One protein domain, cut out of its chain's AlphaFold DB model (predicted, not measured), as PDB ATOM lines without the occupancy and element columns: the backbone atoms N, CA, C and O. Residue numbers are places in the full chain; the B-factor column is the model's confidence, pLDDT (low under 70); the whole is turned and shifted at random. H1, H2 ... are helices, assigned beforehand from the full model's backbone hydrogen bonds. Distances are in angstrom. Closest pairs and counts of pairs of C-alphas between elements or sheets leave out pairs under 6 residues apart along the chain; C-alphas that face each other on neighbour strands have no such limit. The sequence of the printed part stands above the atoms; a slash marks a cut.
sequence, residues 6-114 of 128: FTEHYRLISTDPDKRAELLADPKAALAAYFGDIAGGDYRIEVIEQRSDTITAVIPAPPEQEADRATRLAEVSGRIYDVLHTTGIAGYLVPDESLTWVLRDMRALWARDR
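What this domain is: This is residues 6 to 114 of the 128 residues of an uncharacterized protein of Pseudonocardia sp. SCN 73-27 (UniProt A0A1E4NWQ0). The longest helix, H5, runs along one side of a loosely joined model, with a corner-by-corner cluster of three short helices, H1, H2 and H3, towards one end and H4 by itself at the other. Two long stretches without a named element join these parts: residues 36 to 68 swing in a wide loop from H3 to H4, and residues 79 to 96 run out from H4 and fold back to H5. The 109 printed residues have five named helices, H1 to H5 in chain order, and no named strand; the class is all helix, with under half of the residues in named elements. The whole is only just compact, close to loose, with a radius of gyration of the C-alphas of 15.7 A and spans of 47 by 37 by 27 A.

Where its parts are: H5, residues 97 to 112, measures 23.4 A from C-alpha 97 at (24.742, 42.278, -33.749) to C-alpha 112 at (39.266, 56.907, -22.629). H3 is residues 27 to 35, 11.7 A; H2 is residues 17 to 25, 12.2 A. H1, residues 6 to 15, begins with C-alpha 6 at (45.987, 45.986, -26.068) and, like H4, residues 69 to 78, measures 14.1 A.

How they stand to each other: H5 and H3 are close but not clearly touching, the closest C-alphas, of Phe 35 and Trp 110, being 6.1 A apart. H2 and H3 touch only at the corner, at Leu 23 and Ala 30, C-alphas 5.1 A apart. H1 and H2 touch only at the corner, at Ile 13 and Arg 20, C-alphas 4.7 A apart. H4 and H5 are only just apart, closest 8.0 A. Every O i to N i+4 pair is within hydrogen-bond range in H1, H2, H3 and H4, and 11 of 12 in H5.

The domain as a whole: The C-alphas of Asp 16 and Asp 68, the two farthest apart, are 47.7 A apart. The printed part has no cut; the links H3 to H4 and H4 to H5 are long. Residues 65 to 67, 78, 80 to 91 and 112 to 114 have pLDDT under 70.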
ATOM      1  N   PHE A   6      46.297  47.320 -25.552       79.31
ATOM      2  CA  PHE A   6      45.987  45.986 -26.068       79.31
ATOM      3  C   PHE A   6      47.224  45.187 -26.483       79.31
ATOM      4  O   PHE A   6      47.312  43.998 -26.201       79.31
ATOM      5  N   THR A   7      48.194  45.832 -27.133       81.00
ATOM      6  CA  THR A   7      49.476  45.208 -27.499       81.00
ATOM      7  C   THR A   7      50.277  44.853 -26.247       81.00
ATOM      8  O   THR A   7      50.908  43.799 -26.197       81.00
ATOM      9  N   GLU A   8      50.225  45.696 -25.216       85.38
ATOM     10  CA  GLU A   8      50.836  45.414 -23.912       85.38
ATOM     11  C   GLU A   8      50.134  44.257 -23.194       85.38
ATOM     12  O   GLU A   8      50.808  43.336 -22.733       85.38
ATOM     13  N   HIS A   9      48.796  44.238 -23.192       87.50
ATOM     14  CA  HIS A   9      48.026  43.128 -22.630       87.50
ATOM     15  C   HIS A   9      48.341  41.811 -23.342       87.50
ATOM     16  O   HIS A   9      48.622  40.805 -22.697       87.50
ATOM     17  N   TYR A  10      48.367  41.831 -24.679       86.19
ATOM     18  CA  TYR A  10      48.731  40.673 -25.488       86.19
ATOM     19  C   TYR A  10      50.145  40.178 -25.158       86.19
ATOM     20  O   TYR A  10      50.380  38.978 -24.991       86.19
ATOM     21  N   ARG A  11      51.108  41.097 -25.025       86.38
ATOM     22  CA  ARG A  11      52.473  40.753 -24.612       86.38
ATOM     23  C   ARG A  11      52.487  40.090 -23.238       86.38
ATOM     24  O   ARG A  11      53.185  39.095 -23.067       86.38
ATOM     25  N   LEU A  12      51.720  40.613 -22.284       90.81
ATOM     26  CA  LEU A  12      51.615  40.046 -20.944       90.81
ATOM     27  C   LEU A  12      51.095  38.604 -20.998       90.81
ATOM     28  O   LEU A  12      51.808  37.696 -20.596       90.81
ATOM     29  N   ILE A  13      49.920  38.363 -21.583       91.56
ATOM     30  CA  ILE A  13      49.311  37.017 -21.612       91.56
ATOM     31  C   ILE A  13      50.107  36.005 -22.459       91.56
ATOM     32  O   ILE A  13      50.050  34.796 -22.222       91.56
ATOM     33  N   SER A  14      50.885  36.473 -23.441       87.94
ATOM     34  CA  SER A  14      51.758  35.602 -24.241       87.94
ATOM     35  C   SER A  14      53.065  35.233 -23.534       87.94
ATOM     36  O   SER A  14      53.659  34.209 -23.870       87.94
ATOM     37  N   THR A  15      53.512  36.019 -22.549       92.38
ATOM     38  CA  THR A  15      54.796  35.801 -21.855       92.38
ATOM     39  C   THR A  15      54.652  35.344 -20.406       92.38
ATOM     40  O   THR A  15      55.557  34.688 -19.897       92.38
ATOM     41  N   ASP A  16      53.515  35.614 -19.767       95.56
ATOM     42  CA  ASP A  16      53.218  35.259 -18.382       95.56
ATOM     43  C   ASP A  16      52.138  34.153 -18.335       95.56
ATOM     44  O   ASP A  16      50.981  34.393 -18.702       95.56
ATOM     45  N   PRO A  17      52.498  32.915 -17.936       94.31
ATOM     46  CA  PRO A  17      51.559  31.801 -17.885       94.31
ATOM     47  C   PRO A  17      50.486  31.954 -16.803       94.31
ATOM     48  O   PRO A  17      49.381  31.450 -17.007       94.31
ATOM     49  N   ASP A  18      50.767  32.657 -15.706       96.69
ATOM     50  CA  ASP A  18      49.809  32.842 -14.615       96.69
ATOM     51  C   ASP A  18      48.736  33.842 -15.041       96.69
ATOM     52  O   ASP A  18      47.541  33.577 -14.908       96.69
ATOM     53  N   LYS A  19      49.142  34.938 -15.694       94.81
ATOM     54  CA  LYS A  19      48.195  35.902 -16.283       94.81
ATOM     55  C   LYS A  19      47.345  35.290 -17.387       94.81
ATOM     56  O   LYS A  19      46.164  35.612 -17.513       94.81
ATOM     57  N   ARG A  20      47.923  34.380 -18.172       94.44
ATOM     58  CA  ARG A  20      47.159  33.606 -19.152       94.44
ATOM     59  C   ARG A  20      46.151  32.679 -18.474       94.44
ATOM     60  O   ARG A  20      45.002  32.638 -18.902       94.44
ATOM     61  N   ALA A  21      46.548  31.974 -17.417       95.38
ATOM     62  CA  ALA A  21      45.649  31.102 -16.665       95.38
ATOM     63  C   ALA A  21      44.495  31.882 -16.010       95.38
ATOM     64  O   ALA A  21      43.353  31.430 -16.074       95.38
ATOM     65  N   GLU A  22      44.765  33.070 -15.455       96.06
ATOM     66  CA  GLU A  22      43.737  33.987 -14.939       96.06
ATOM     67  C   GLU A  22      42.712  34.348 -16.026       96.06
ATOM     68  O   GLU A  22      41.508  34.209 -15.808       96.06
ATOM     69  N   LEU A  23      43.187  34.750 -17.215       94.94
ATOM     70  CA  LEU A  23      42.323  35.103 -18.345       94.94
ATOM     71  C   LEU A  23      41.440  33.933 -18.796       94.94
ATOM     72  O   LEU A  23      40.284  34.148 -19.146       94.94
ATOM     73  N   LEU A  24      41.966  32.708 -18.799       94.50
ATOM     74  CA  LEU A  24      41.208  31.520 -19.208       94.50
ATOM     75  C   LEU A  24      40.172  31.094 -18.165       94.50
ATOM     76  O   LEU A  24      39.125  30.564 -18.534       94.50
ATOM     77  N   ALA A  25      40.460  31.305 -16.881       96.25
ATOM     78  CA  ALA A  25      39.570  30.931 -15.789       96.25
ATOM     79  C   ALA A  25      38.382  31.896 -15.648       96.25
ATOM     80  O   ALA A  25      37.247  31.444 -15.491       96.25
ATOM     81  N   ASP A  26      38.634  33.206 -15.723       96.06
ATOM     82  CA  ASP A  26      37.593  34.236 -15.683       96.06
ATOM     83  C   ASP A  26      37.948  35.407 -16.616       96.06
ATOM     84  O   ASP A  26      38.566  36.395 -16.195       96.06
ATOM     85  N   PRO A  27      37.534  35.332 -17.894       94.62
ATOM     86  CA  PRO A  27      37.866  36.361 -18.866       94.62
ATOM     87  C   PRO A  27      37.336  37.746 -18.493       94.62
ATOM     88  O   PRO A  27      38.008  38.747 -18.739       94.62
ATOM     89  N   LYS A  28      36.138  37.827 -17.898       93.38
ATOM     90  CA  LYS A  28      35.537  39.115 -17.531       93.38
ATOM     91  C   LYS A  28      36.321  39.761 -16.394       93.38
ATOM     92  O   LYS A  28      36.686  40.931 -16.517       93.38
ATOM     93  N   ALA A  29      36.608  39.011 -15.330       94.19
ATOM     94  CA  ALA A  29      37.361  39.534 -14.195       94.19
ATOM     95  C   ALA A  29      38.802  39.896 -14.582       94.19
ATOM     96  O   ALA A  29      39.277  40.965 -14.207       94.19
ATOM     97  N   ALA A  30      39.479  39.058 -15.373       94.25
ATOM     98  CA  ALA A  30      40.850  39.318 -15.807       94.25
ATOM     99  C   ALA A  30      40.955  40.561 -16.709       94.25
ATOM    100  O   ALA A  30      41.845  41.396 -16.517       94.25
ATOM    101  N   LEU A  31      40.029  40.725 -17.662       91.94
ATOM    102  CA  LEU A  31      39.979  41.916 -18.512       91.94
ATOM    103  C   LEU A  31      39.644  43.167 -17.698       91.94
ATOM    104  O   LEU A  31      40.313  44.178 -17.874       91.94
ATOM    105  N   ALA A  32      38.678  43.105 -16.777       92.31
ATOM    106  CA  ALA A  32      38.364  44.230 -15.897       92.31
ATOM    107  C   ALA A  32      39.553  44.600 -14.993       92.31
ATOM    108  O   ALA A  32      39.882  45.774 -14.867       92.31
ATOM    109  N   ALA A  33      40.265  43.619 -14.429       92.00
ATOM    110  CA  ALA A  33      41.446  43.865 -13.603       92.00
ATOM    111  C   ALA A  33      42.575  44.557 -14.385       92.00
ATOM    112  O   ALA A  33      43.252  45.431 -13.846       92.00
ATOM    113  N   TYR A  34      42.777  44.187 -15.655       90.50
ATOM    114  CA  TYR A  34      43.811  44.801 -16.486       90.50
ATOM    115  C   TYR A  34      43.382  46.144 -17.082       90.50
ATOM    116  O   TYR A  34      44.193  47.067 -17.134       90.50
ATOM    117  N   PHE A  35      42.147  46.253 -17.576       87.50
ATOM    118  CA  PHE A  35      41.641  47.418 -18.308       87.50
ATOM    119  C   PHE A  35      40.877  48.430 -17.440       87.50
ATOM    120  O   PHE A  35      40.574  49.520 -17.916       87.50
ATOM    121  N   GLY A  36      40.628  48.107 -16.172       89.00
ATOM    122  CA  GLY A  36      39.947  48.946 -15.182       89.00
ATOM    123  C   GLY A  36      38.447  48.666 -15.074       89.00
ATOM    124  O   GLY A  36      37.911  48.651 -13.970       89.00
ATOM    125  N   ASP A  37      37.777  48.414 -16.197       87.50
ATOM    126  CA  ASP A  37      36.343  48.117 -16.228       87.50
ATOM    127  C   ASP A  37      35.975  47.274 -17.457       87.50
ATOM    128  O   ASP A  37      36.766  47.131 -18.394       87.50
ATOM    129  N   ILE A  38      34.762  46.731 -17.476       88.81
ATOM    130  CA  ILE A  38      34.177  46.050 -18.627       88.81
ATOM    131  C   ILE A  38      32.727  46.501 -18.805       88.81
ATOM    132  O   ILE A  38      32.029  46.773 -17.834       88.81
ATOM    133  N   ALA A  39      32.252  46.578 -20.051       86.19
ATOM    134  CA  ALA A  39      30.866  46.947 -20.310       86.19
ATOM    135  C   ALA A  39      29.901  46.029 -19.533       86.19
ATOM    136  O   ALA A  39      30.047  44.810 -19.518       86.19
ATOM    137  N   GLY A  40      28.902  46.608 -18.869       84.75
ATOM    138  CA  GLY A  40      27.851  45.822 -18.228       84.75
ATOM    139  C   GLY A  40      26.987  45.082 -19.257       84.75
ATOM    140  O   GLY A  40      26.949  45.446 -20.431       84.75
ATOM    141  N   GLY A  41      26.267  44.050 -18.816       85.94
ATOM    142  CA  GLY A  41      25.280  43.351 -19.644       85.94
ATOM    143  C   GLY A  41      25.274  41.838 -19.458       85.94
ATOM    144  O   GLY A  41      26.209  41.249 -18.903       85.94
ATOM    145  N   ASP A  42      24.208  41.217 -19.955       89.00
ATOM    146  CA  ASP A  42      24.036  39.767 -19.949       89.00
ATOM    147  C   ASP A  42      24.710  39.146 -21.180       89.00
ATOM    148  O   ASP A  42      24.116  38.965 -22.238       89.00
ATOM    149  N   TYR A  43      26.016  38.915 -21.062       88.44
ATOM    150  CA  TYR A  43      26.822  38.260 -22.089       88.44
ATOM    151  C   TYR A  43      27.970  37.479 -21.448       88.44
ATOM    152  O   TYR A  43      28.378  37.749 -20.312       88.44
ATOM    153  N   ARG A  44      28.546  36.530 -22.187       90.19
ATOM    154  CA  ARG A  44      29.727  35.766 -21.769       90.19
ATOM    155  C   ARG A  44      30.905  36.086 -22.680       90.19
ATOM    156  O   ARG A  44      30.726  36.230 -23.884       90.19
ATOM    157  N   ILE A  45      32.101  36.161 -22.103       89.94
ATOM    158  CA  ILE A  45      33.353  36.125 -22.861       89.94
ATOM    159  C   ILE A  45      33.934  34.731 -22.696       89.94
ATOM    160  O   ILE A  45      34.015  34.221 -21.582       89.94
ATOM    161  N   GLU A  46      34.316  34.128 -23.810       89.81
ATOM    162  CA  GLU A  46      35.017  32.855 -23.852       89.81
ATOM    163  C   GLU A  46      36.327  33.060 -24.604       89.81
ATOM    164  O   GLU A  46      36.355  33.716 -25.648       89.81
ATOM    165  N   VAL A  47      37.414  32.531 -24.048       89.88
ATOM    166  CA  VAL A  47      38.753  32.642 -24.626       89.88
ATOM    167  C   VAL A  47      39.166  31.263 -25.112       89.88
ATOM    168  O   VAL A  47      39.271  30.326 -24.326       89.88
ATOM    169  N   ILE A  48      39.392  31.147 -26.418       86.25
ATOM    170  CA  ILE A  48      39.847  29.913 -27.055       86.25
ATOM    171  C   ILE A  48      41.311  30.101 -27.438       86.25
ATOM    172  O   ILE A  48      41.635  30.913 -28.305       86.25
ATOM    173  N   GLU A  49      42.203  29.349 -26.797       86.25
ATOM    174  CA  GLU A  49      43.618  29.344 -27.168       86.25
ATOM    175  C   GLU A  49      43.831  28.588 -28.478       86.25
ATOM    176  O   GLU A  49      43.530  27.396 -28.586       86.25
ATOM    177  N   GLN A  50      44.424  29.264 -29.461       82.69
ATOM    178  CA  GLN A  50      44.904  28.595 -30.660       82.69
ATOM    179  C   GLN A  50      46.150  27.766 -30.328       82.69
ATOM    180  O   GLN A  50      47.111  28.263 -29.742       82.69
ATOM    181  N   ARG A  51      46.147  26.501 -30.748       85.19
ATOM    182  CA  ARG A  51      47.276  25.576 -30.598       85.19
ATOM    183  C   ARG A  51      47.859  25.252 -31.966       85.19
ATOM    184  O   ARG A  51      47.128  25.179 -32.950       85.19
ATOM    185  N   SER A  52      49.172  25.045 -32.034       86.56
ATOM    186  CA  SER A  52      49.897  24.839 -33.299       86.56
ATOM    187  C   SER A  52      49.499  23.569 -34.056       86.56
ATOM    188  O   SER A  52      49.788  23.442 -35.240       86.56
ATOM    189  N   ASP A  53      48.870  22.620 -33.373       90.88
ATOM    190  CA  ASP A  53      48.419  21.332 -33.899       90.88
ATOM    191  C   ASP A  53      46.903  21.284 -34.155       90.88
ATOM    192  O   ASP A  53      46.379  20.241 -34.545       90.88
ATOM    193  N   THR A  54      46.188  22.393 -33.934       88.31
ATOM    194  CA  THR A  54      44.724  22.411 -33.890       88.31
ATOM    195  C   THR A  54      44.148  23.458 -34.842       88.31
ATOM    196  O   THR A  54      44.375  24.659 -34.699       88.31
ATOM    197  N   ILE A  55      43.320  23.010 -35.788       81.56
ATOM    198  CA  ILE A  55      42.479  23.900 -36.598       81.56
ATOM    199  C   ILE A  55      41.195  24.182 -35.815       81.56
ATOM    200  O   ILE A  55      40.461  23.256 -35.477       81.56
ATOM    201  N   THR A  56      40.908  25.456 -35.549       79.75
ATOM    202  CA  THR A  56      39.678  25.878 -34.862       79.75
ATOM    203  C   THR A  56      38.674  26.397 -35.883       79.75
ATOM    204  O   THR A  56      38.944  27.374 -36.579       79.75
ATOM    205  N   ALA A  57      37.515  25.749 -35.968       77.06
ATOM    206  CA  ALA A  57      36.366  26.249 -36.711       77.06
ATOM    207  C   ALA A  57      35.324  26.753 -35.714       77.06
ATOM    208  O   ALA A  57      34.989  26.042 -34.767       77.06
ATOM    209  N   VAL A  58      34.798  27.957 -35.937       76.06
ATOM    210  CA  VAL A  58      33.706  28.492 -35.122       76.06
ATOM    211  C   VAL A  58      32.439  28.539 -35.959       76.06
ATOM    212  O   VAL A  58      32.423  29.076 -37.066       76.06
ATOM    213  N   ILE A  59      31.382  27.925 -35.440       75.88
ATOM    214  CA  ILE A  59      30.079  27.852 -36.094       75.88
ATOM    215  C   ILE A  59      29.134  28.753 -35.295       75.88
ATOM    216  O   ILE A  59      28.930  28.491 -34.109       75.88
ATOM    217  N   PRO A  60      28.572  29.814 -35.898       74.19
ATOM    218  CA  PRO A  60      27.625  30.672 -35.199       74.19
ATOM    219  C   PRO A  60      26.388  29.888 -34.742       74.19
ATOM    220  O   PRO A  60      25.962  28.943 -35.407       74.19
ATOM    221  N   ALA A  61      25.783  30.312 -33.630       76.44
ATOM    222  CA  ALA A  61      24.521  29.748 -33.158       76.44
ATOM    223  C   ALA A  61      23.426  29.825 -34.245       76.44
ATOM    224  O   ALA A  61      23.450  30.737 -35.074       76.44
ATOM    225  N   PRO A  62      22.437  28.926 -34.268       73.38
ATOM    226  CA  PRO A  62      21.261  29.149 -35.099       73.38
ATOM    227  C   PRO A  62      20.548  30.455 -34.685       73.38
ATOM    228  O   PRO A  62      20.676  30.877 -33.535       73.38
ATOM    229  N   PRO A  63      19.824  31.116 -35.601       73.38
ATOM    230  CA  PRO A  63      18.954  32.235 -35.245       73.38
ATOM    231  C   PRO A  63      17.836  31.775 -34.298       73.38
ATOM    232  O   PRO A  63      17.421  30.615 -34.352       73.38
ATOM    233  N   GLU A  64      17.327  32.676 -33.454       70.50
ATOM    234  CA  GLU A  64      16.324  32.344 -32.425       70.50
ATOM    235  C   GLU A  64      14.952  31.956 -32.998       70.50
ATOM    236  O   GLU A  64      14.208  31.199 -32.376       70.50
ATOM    237  N   GLN A  65      14.605  32.454 -34.188       69.00
ATOM    238  CA  GLN A  65      13.312  32.191 -34.821       69.00
ATOM    239  C   GLN A  65      13.408  31.095 -35.888       69.00
ATOM    240  O   GLN A  65      14.417  30.951 -36.591       69.00
ATOM    241  N   GLU A  66      12.304  30.365 -36.090       65.50
ATOM    242  CA  GLU A  66      12.075  29.587 -37.312       65.50
ATOM    243  C   GLU A  66      11.908  30.535 -38.510       65.50
ATOM    244  O   GLU A  66      10.822  30.763 -39.031       65.50
ATOM    245  N   ALA A  67      13.020  31.124 -38.936       68.44
ATOM    246  CA  ALA A  67      13.116  31.879 -40.163       68.44
ATOM    247  C   ALA A  67      13.285  30.925 -41.352       68.44
ATOM    248  O   ALA A  67      13.884  29.845 -41.233       68.44
ATOM    249  N   ASP A  68      12.798  31.337 -42.523       84.31
ATOM    250  CA  ASP A  68      13.128  30.654 -43.767       84.31
ATOM    251  C   ASP A  68      14.654  30.639 -43.996       84.31
ATOM    252  O   ASP A  68      15.432  31.385 -43.387       84.31
ATOM    253  N   ARG A  69      15.109  29.762 -44.894       81.00
ATOM    254  CA  ARG A  69      16.541  29.559 -45.143       81.00
ATOM    255  C   ARG A  69      17.268  30.841 -45.564       81.00
ATOM    256  O   ARG A  69      18.428  30.994 -45.193       81.00
ATOM    257  N   ALA A  70      16.643  31.714 -46.351       83.38
ATOM    258  CA  ALA A  70      17.298  32.918 -46.855       83.38
ATOM    259  C   ALA A  70      17.499  33.937 -45.728       83.38
ATOM    260  O   ALA A  70      18.606  34.444 -45.562       83.38
ATOM    261  N   THR A  71      16.474  34.143 -44.902       80.94
ATOM    262  CA  THR A  71      16.541  35.007 -43.715       80.94
ATOM    263  C   THR A  71      17.580  34.496 -42.710       80.94
ATOM    264  O   THR A  71      18.440  35.253 -42.265       80.94
ATOM    265  N   ARG A  72      17.600  33.182 -42.448       77.44
ATOM    266  CA  ARG A  72      18.615  32.539 -41.595       77.44
ATOM    267  C   ARG A  72      20.037  32.720 -42.123       77.44
ATOM    268  O   ARG A  72      20.954  32.973 -41.348       77.44
ATOM    269  N   LEU A  73      20.235  32.558 -43.432       79.25
ATOM    270  CA  LEU A  73      21.545  32.754 -44.048       79.25
ATOM    271  C   LEU A  73      21.981  34.214 -43.965       79.25
ATOM    272  O   LEU A  73      23.142  34.455 -43.659       79.25
ATOM    273  N   ALA A  74      21.081  35.167 -44.201       78.50
ATOM    274  CA  ALA A  74      21.394  36.587 -44.088       78.50
ATOM    275  C   ALA A  74      21.816  36.959 -42.657       78.50
ATOM    276  O   ALA A  74      22.845  37.606 -42.482       78.50
ATOM    277  N   GLU A  75      21.088  36.479 -41.645       76.88
ATOM    278  CA  GLU A  75      21.405  36.748 -40.239       76.88
ATOM    279  C   GLU A  75      22.758  36.151 -39.832       76.88
ATOM    280  O   GLU A  75      23.626  36.853 -39.318       76.88
ATOM    281  N   VAL A  76      22.987  34.864 -40.117       77.81
ATOM    282  CA  VAL A  76      24.243  34.191 -39.752       77.81
ATOM    283  C   VAL A  76      25.432  34.756 -40.534       77.81
ATOM    284  O   VAL A  76      26.521  34.874 -39.977       77.81
ATOM    285  N   SER A  77      25.236  35.136 -41.802       72.69
ATOM    286  CA  SER A  77      26.299  35.718 -42.642       72.69
ATOM    287  C   SER A  77      26.627  37.165 -42.271       72.69
ATOM    288  O   SER A  77      27.704  37.644 -42.614       72.69
ATOM    289  N   GLY A  78      25.714  37.860 -41.586       65.38
ATOM    290  CA  GLY A  78      25.935  39.200 -41.046       65.38
ATOM    291  C   GLY A  78      26.720  39.214 -39.733       65.38
ATOM    292  O   GLY A  78      27.183  40.276 -39.322       65.38
ATOM    293  N   ARG A  79      26.900  38.061 -39.075       73.12
ATOM    294  CA  ARG A  79      27.672  37.961 -37.828       73.12
ATOM    295  C   ARG A  79      29.148  38.203 -38.111       73.12
ATOM    296  O   ARG A  79      29.749  37.588 -38.991       73.12
ATOM    297  N   ILE A  80      29.721  39.137 -37.363       64.94
ATOM    298  CA  ILE A  80      31.030  39.706 -37.661       64.94
ATOM    299  C   ILE A  80      32.103  38.957 -36.865       64.94
ATOM    300  O   ILE A  80      32.023  38.817 -35.644       64.94
ATOM    301  N   TYR A  81      33.152  38.527 -37.566       60.94
ATOM    302  CA  TYR A  81      34.458  38.311 -36.955       60.94
ATOM    303  C   TYR A  81      35.148  39.670 -36.873       60.94
ATOM    304  O   TYR A  81      35.657  40.179 -37.871       60.94
ATOM    305  N   ASP A  82      35.129  40.290 -35.699       63.50
ATOM    306  CA  ASP A  82      35.879  41.517 -35.464       63.50
ATOM    307  C   ASP A  82      37.303  41.123 -35.049       63.50
ATOM    308  O   ASP A  82      37.637  40.962 -33.871       63.50
ATOM    309  N   VAL A  83      38.135  40.870 -36.062       54.06
ATOM    310  CA  VAL A  83      39.554  40.561 -35.889       54.06
ATOM    311  C   VAL A  83      40.299  41.856 -35.575       54.06
ATOM    312  O   VAL A  83      40.760  42.563 -36.471       54.06
ATOM    313  N   LEU A  84      40.418  42.188 -34.290       48.66
ATOM    314  CA  LEU A  84      41.311  43.258 -33.853       48.66
ATOM    315  C   LEU A  84      42.765  42.796 -33.875       48.66
ATOM    316  O   LEU A  84      43.310  42.332 -32.879       48.66
ATOM    317  N   HIS A  85      43.391  42.977 -35.030       42.88
ATOM    318  CA  HIS A  85      44.619  43.762 -35.181       42.88
ATOM    319  C   HIS A  85      44.948  43.813 -36.670       42.88
ATOM    320  O   HIS A  85      44.761  42.834 -37.390       42.88
ATOM    321  N   THR A  86      45.534  44.916 -37.132       42.03
ATOM    322  CA  THR A  86      46.094  45.047 -38.492       42.03
ATOM    323  C   THR A  86      47.184  44.008 -38.805       42.03
ATOM    324  O   THR A  86      47.588  43.874 -39.957       42.03
ATOM    325  N   THR A  87      47.638  43.250 -37.800       52.41
ATOM    326  CA  THR A  87      48.594  42.139 -37.909       52.41
ATOM    327  C   THR A  87      47.972  40.739 -37.759       52.41
ATOM    328  O   THR A  87      48.700  39.763 -37.911       52.41
ATOM    329  N   GLY A  88      46.660  40.607 -37.494       51.72
ATOM    330  CA  GLY A  88      45.927  39.329 -37.557       51.72
ATOM    331  C   GLY A  88      46.185  38.314 -36.431       51.72
ATOM    332  O   GLY A  88      45.968  37.125 -36.636       51.72
ATOM    333  N   ILE A  89      46.668  38.751 -35.263       54.56
ATOM    334  CA  ILE A  89      47.140  37.844 -34.197       54.56
ATOM    335  C   ILE A  89      46.022  37.432 -33.211       54.56
ATOM    336  O   ILE A  89      46.117  36.381 -32.585       54.56
ATOM    337  N   ALA A  90      44.940  38.211 -33.094       62.88
ATOM    338  CA  ALA A  90      43.781  37.890 -32.256       62.88
ATOM    339  C   ALA A  90      42.486  38.479 -32.844       62.88
ATOM    340  O   ALA A  90      42.523  39.415 -33.644       62.88
ATOM    341  N   GLY A  91      41.329  37.935 -32.453       69.94
ATOM    342  CA  GLY A  91      40.033  38.416 -32.923       69.94
ATOM    343  C   GLY A  91      38.864  37.962 -32.062       69.94
ATOM    344  O   GLY A  91      38.952  36.957 -31.360       69.94
ATOM    345  N   TYR A  92      37.770  38.713 -32.132       73.56
ATOM    346  CA  TYR A  92      36.507  38.384 -31.486       73.56
ATOM    347  C   TYR A  92      35.548  37.825 -32.528       73.56
ATOM    348  O   TYR A  92      35.325  38.441 -33.571       73.56
ATOM    349  N   LEU A  93      34.932  36.684 -32.232       75.50
ATOM    350  CA  LEU A  93      33.682  36.336 -32.890       75.50
ATOM    351  C   LEU A  93      32.543  36.984 -32.110       75.50
ATOM    352  O   LEU A  93      32.389  36.729 -30.917       75.50
ATOM    353  N   VAL A  94      31.728  37.776 -32.799       78.75
ATOM    354  CA  VAL A  94      30.538  38.388 -32.219       78.75
ATOM    355  C   VAL A  94      29.309  37.637 -32.751       78.75
ATOM    356  O   VAL A  94      28.986  37.759 -33.934       78.75
ATOM    357  N   PRO A  95      28.637  36.814 -31.923       73.06
ATOM    358  CA  PRO A  95      27.577  35.929 -32.400       73.06
ATOM    359  C   PRO A  95      26.244  36.645 -32.644       73.06
ATOM    360  O   PRO A  95      25.357  36.034 -33.228       73.06
ATOM    361  N   ASP A  96      26.109  37.899 -32.214       76.06
ATOM    362  CA  ASP A  96      24.895  38.704 -32.333       76.06
ATOM    363  C   ASP A  96      25.244  40.180 -32.584       76.06
ATOM    364  O   ASP A  96      26.215  40.700 -32.031       76.06
ATOM    365  N   GLU A  97      24.463  40.879 -33.407       76.19
ATOM    366  CA  GLU A  97      24.742  42.278 -33.749       76.19
ATOM    367  C   GLU A  97      24.737  43.198 -32.516       76.19
ATOM    368  O   GLU A  97      25.585  44.089 -32.416       76.19
ATOM    369  N   SER A  98      23.869  42.957 -31.529       79.81
ATOM    370  CA  SER A  98      23.813  43.748 -30.292       79.81
ATOM    371  C   SER A  98      25.123  43.688 -29.496       79.81
ATOM    372  O   SER A  98      25.566  44.700 -28.946       79.81
ATOM    373  N   LEU A  99      25.819  42.548 -29.521       83.94
ATOM    374  CA  LEU A  99      27.116  42.372 -28.864       83.94
ATOM    375  C   LEU A  99      28.242  43.143 -29.565       83.94
ATOM    376  O   LEU A  99      29.276  43.417 -28.952       83.94
ATOM    377  N   THR A 100      28.038  43.563 -30.819       82.25
ATOM    378  CA  THR A 100      28.976  44.461 -31.512       82.25
ATOM    379  C   THR A 100      29.050  45.800 -30.790       82.25
ATOM    380  O   THR A 100      30.134  46.371 -30.650       82.25
ATOM    381  N   TRP A 101      27.913  46.299 -30.301       83.75
ATOM    382  CA  TRP A 101      27.863  47.545 -29.540       83.75
ATOM    383  C   TRP A 101      28.536  47.397 -28.183       83.75
ATOM    384  O   TRP A 101      29.356  48.238 -27.838       83.75
ATOM    385  N   VAL A 102      28.324  46.272 -27.497       86.69
ATOM    386  CA  VAL A 102      29.026  45.966 -26.240       86.69
ATOM    387  C   VAL A 102      30.549  45.958 -26.447       86.69
ATOM    388  O   VAL A 102      31.289  46.577 -25.681       86.69
ATOM    389  N   LEU A 103      31.043  45.311 -27.509       83.81
ATOM    390  CA  LEU A 103      32.476  45.283 -27.825       83.81
ATOM    391  C   LEU A 103      33.020  46.674 -28.187       83.81
ATOM    392  O   LEU A 103      34.146  47.018 -27.815       83.81
ATOM    393  N   ARG A 104      32.236  47.492 -28.896       83.44
ATOM    394  CA  ARG A 104      32.593  48.887 -29.194       83.44
ATOM    395  C   ARG A 104      32.646  49.745 -27.934       83.44
ATOM    396  O   ARG A 104      33.599  50.508 -27.788       83.44
ATOM    397  N   ASP A 105      31.694  49.579 -27.025       86.00
ATOM    398  CA  ASP A 105      31.656  50.298 -25.753       86.00
ATOM    399  C   ASP A 105      32.846  49.916 -24.874       86.00
ATOM    400  O   ASP A 105      33.523  50.807 -24.365       86.00
ATOM    401  N   MET A 106      33.196  48.625 -24.787       85.25
ATOM    402  CA  MET A 106      34.432  48.183 -24.123       85.25
ATOM    403  C   MET A 106      35.666  48.884 -24.701       85.25
ATOM    404  O   MET A 106      36.462  49.458 -23.962       85.25
ATOM    405  N   ARG A 107      35.813  48.910 -26.033       81.62
ATOM    406  CA  ARG A 107      36.947  49.593 -26.682       81.62
ATOM    407  C   ARG A 107      36.963  51.087 -26.384       81.62
ATOM    408  O   ARG A 107      38.033  51.646 -26.151       81.62
ATOM    409  N   ALA A 108      35.800  51.733 -26.397       82.81
ATOM    410  CA  ALA A 108      35.683  53.147 -26.076       82.81
ATOM    411  C   ALA A 108      36.064  53.419 -24.613       82.81
ATOM    412  O   ALA A 108      36.821  54.353 -24.359       82.81
ATOM    413  N   LEU A 109      35.602  52.596 -23.667       82.25
ATOM    414  CA  LEU A 109      35.977  52.674 -22.250       82.25
ATOM    415  C   LEU A 109      37.496  52.572 -22.086       82.25
ATOM    416  O   LEU A 109      38.125  53.468 -21.524       82.25
ATOM    417  N   TRP A 110      38.104  51.545 -22.673       83.69
ATOM    418  CA  TRP A 110      39.540  51.283 -22.545       83.69
ATOM    419  C   TRP A 110      40.414  52.328 -23.252       83.69
ATOM    420  O   TRP A 110      41.554  52.562 -22.849       83.69
ATOM    421  N   ALA A 111      39.889  52.993 -24.286       76.62
ATOM    422  CA  ALA A 111      40.576  54.089 -24.969       76.62
ATOM    423  C   ALA A 111      40.528  55.420 -24.193       76.62
ATOM    424  O   ALA A 111      41.441  56.238 -24.343       76.62
ATOM    425  N   ARG A 112      39.481  55.654 -23.385       68.50
ATOM    426  CA  ARG A 112      39.266  56.907 -22.629       68.50
ATOM    427  C   ARG A 112      40.180  57.048 -21.419       68.50
ATOM    428  O   ARG A 112      40.511  58.168 -21.042       68.50
ATOM    429  N   ASP A 113      40.670  55.937 -20.889       58.91
ATOM    430  CA  ASP A 113      41.567  55.890 -19.731       58.91
ATOM    431  C   ASP A 113      43.005  56.392 -20.033       58.91
ATOM    432  O   ASP A 113      43.930  56.231 -19.245       58.91
ATOM    433  N   ARG A 114      43.207  57.051 -21.186       54.25
ATOM    434  CA  ARG A 114      44.388  57.874 -21.512       54.25
ATOM    435  C   ARG A 114      44.312  59.314 -20.964       54.25
ATOM    436  O   ARG A 114      45.206  60.104 -21.254       54.25
TER     437      ARG A 114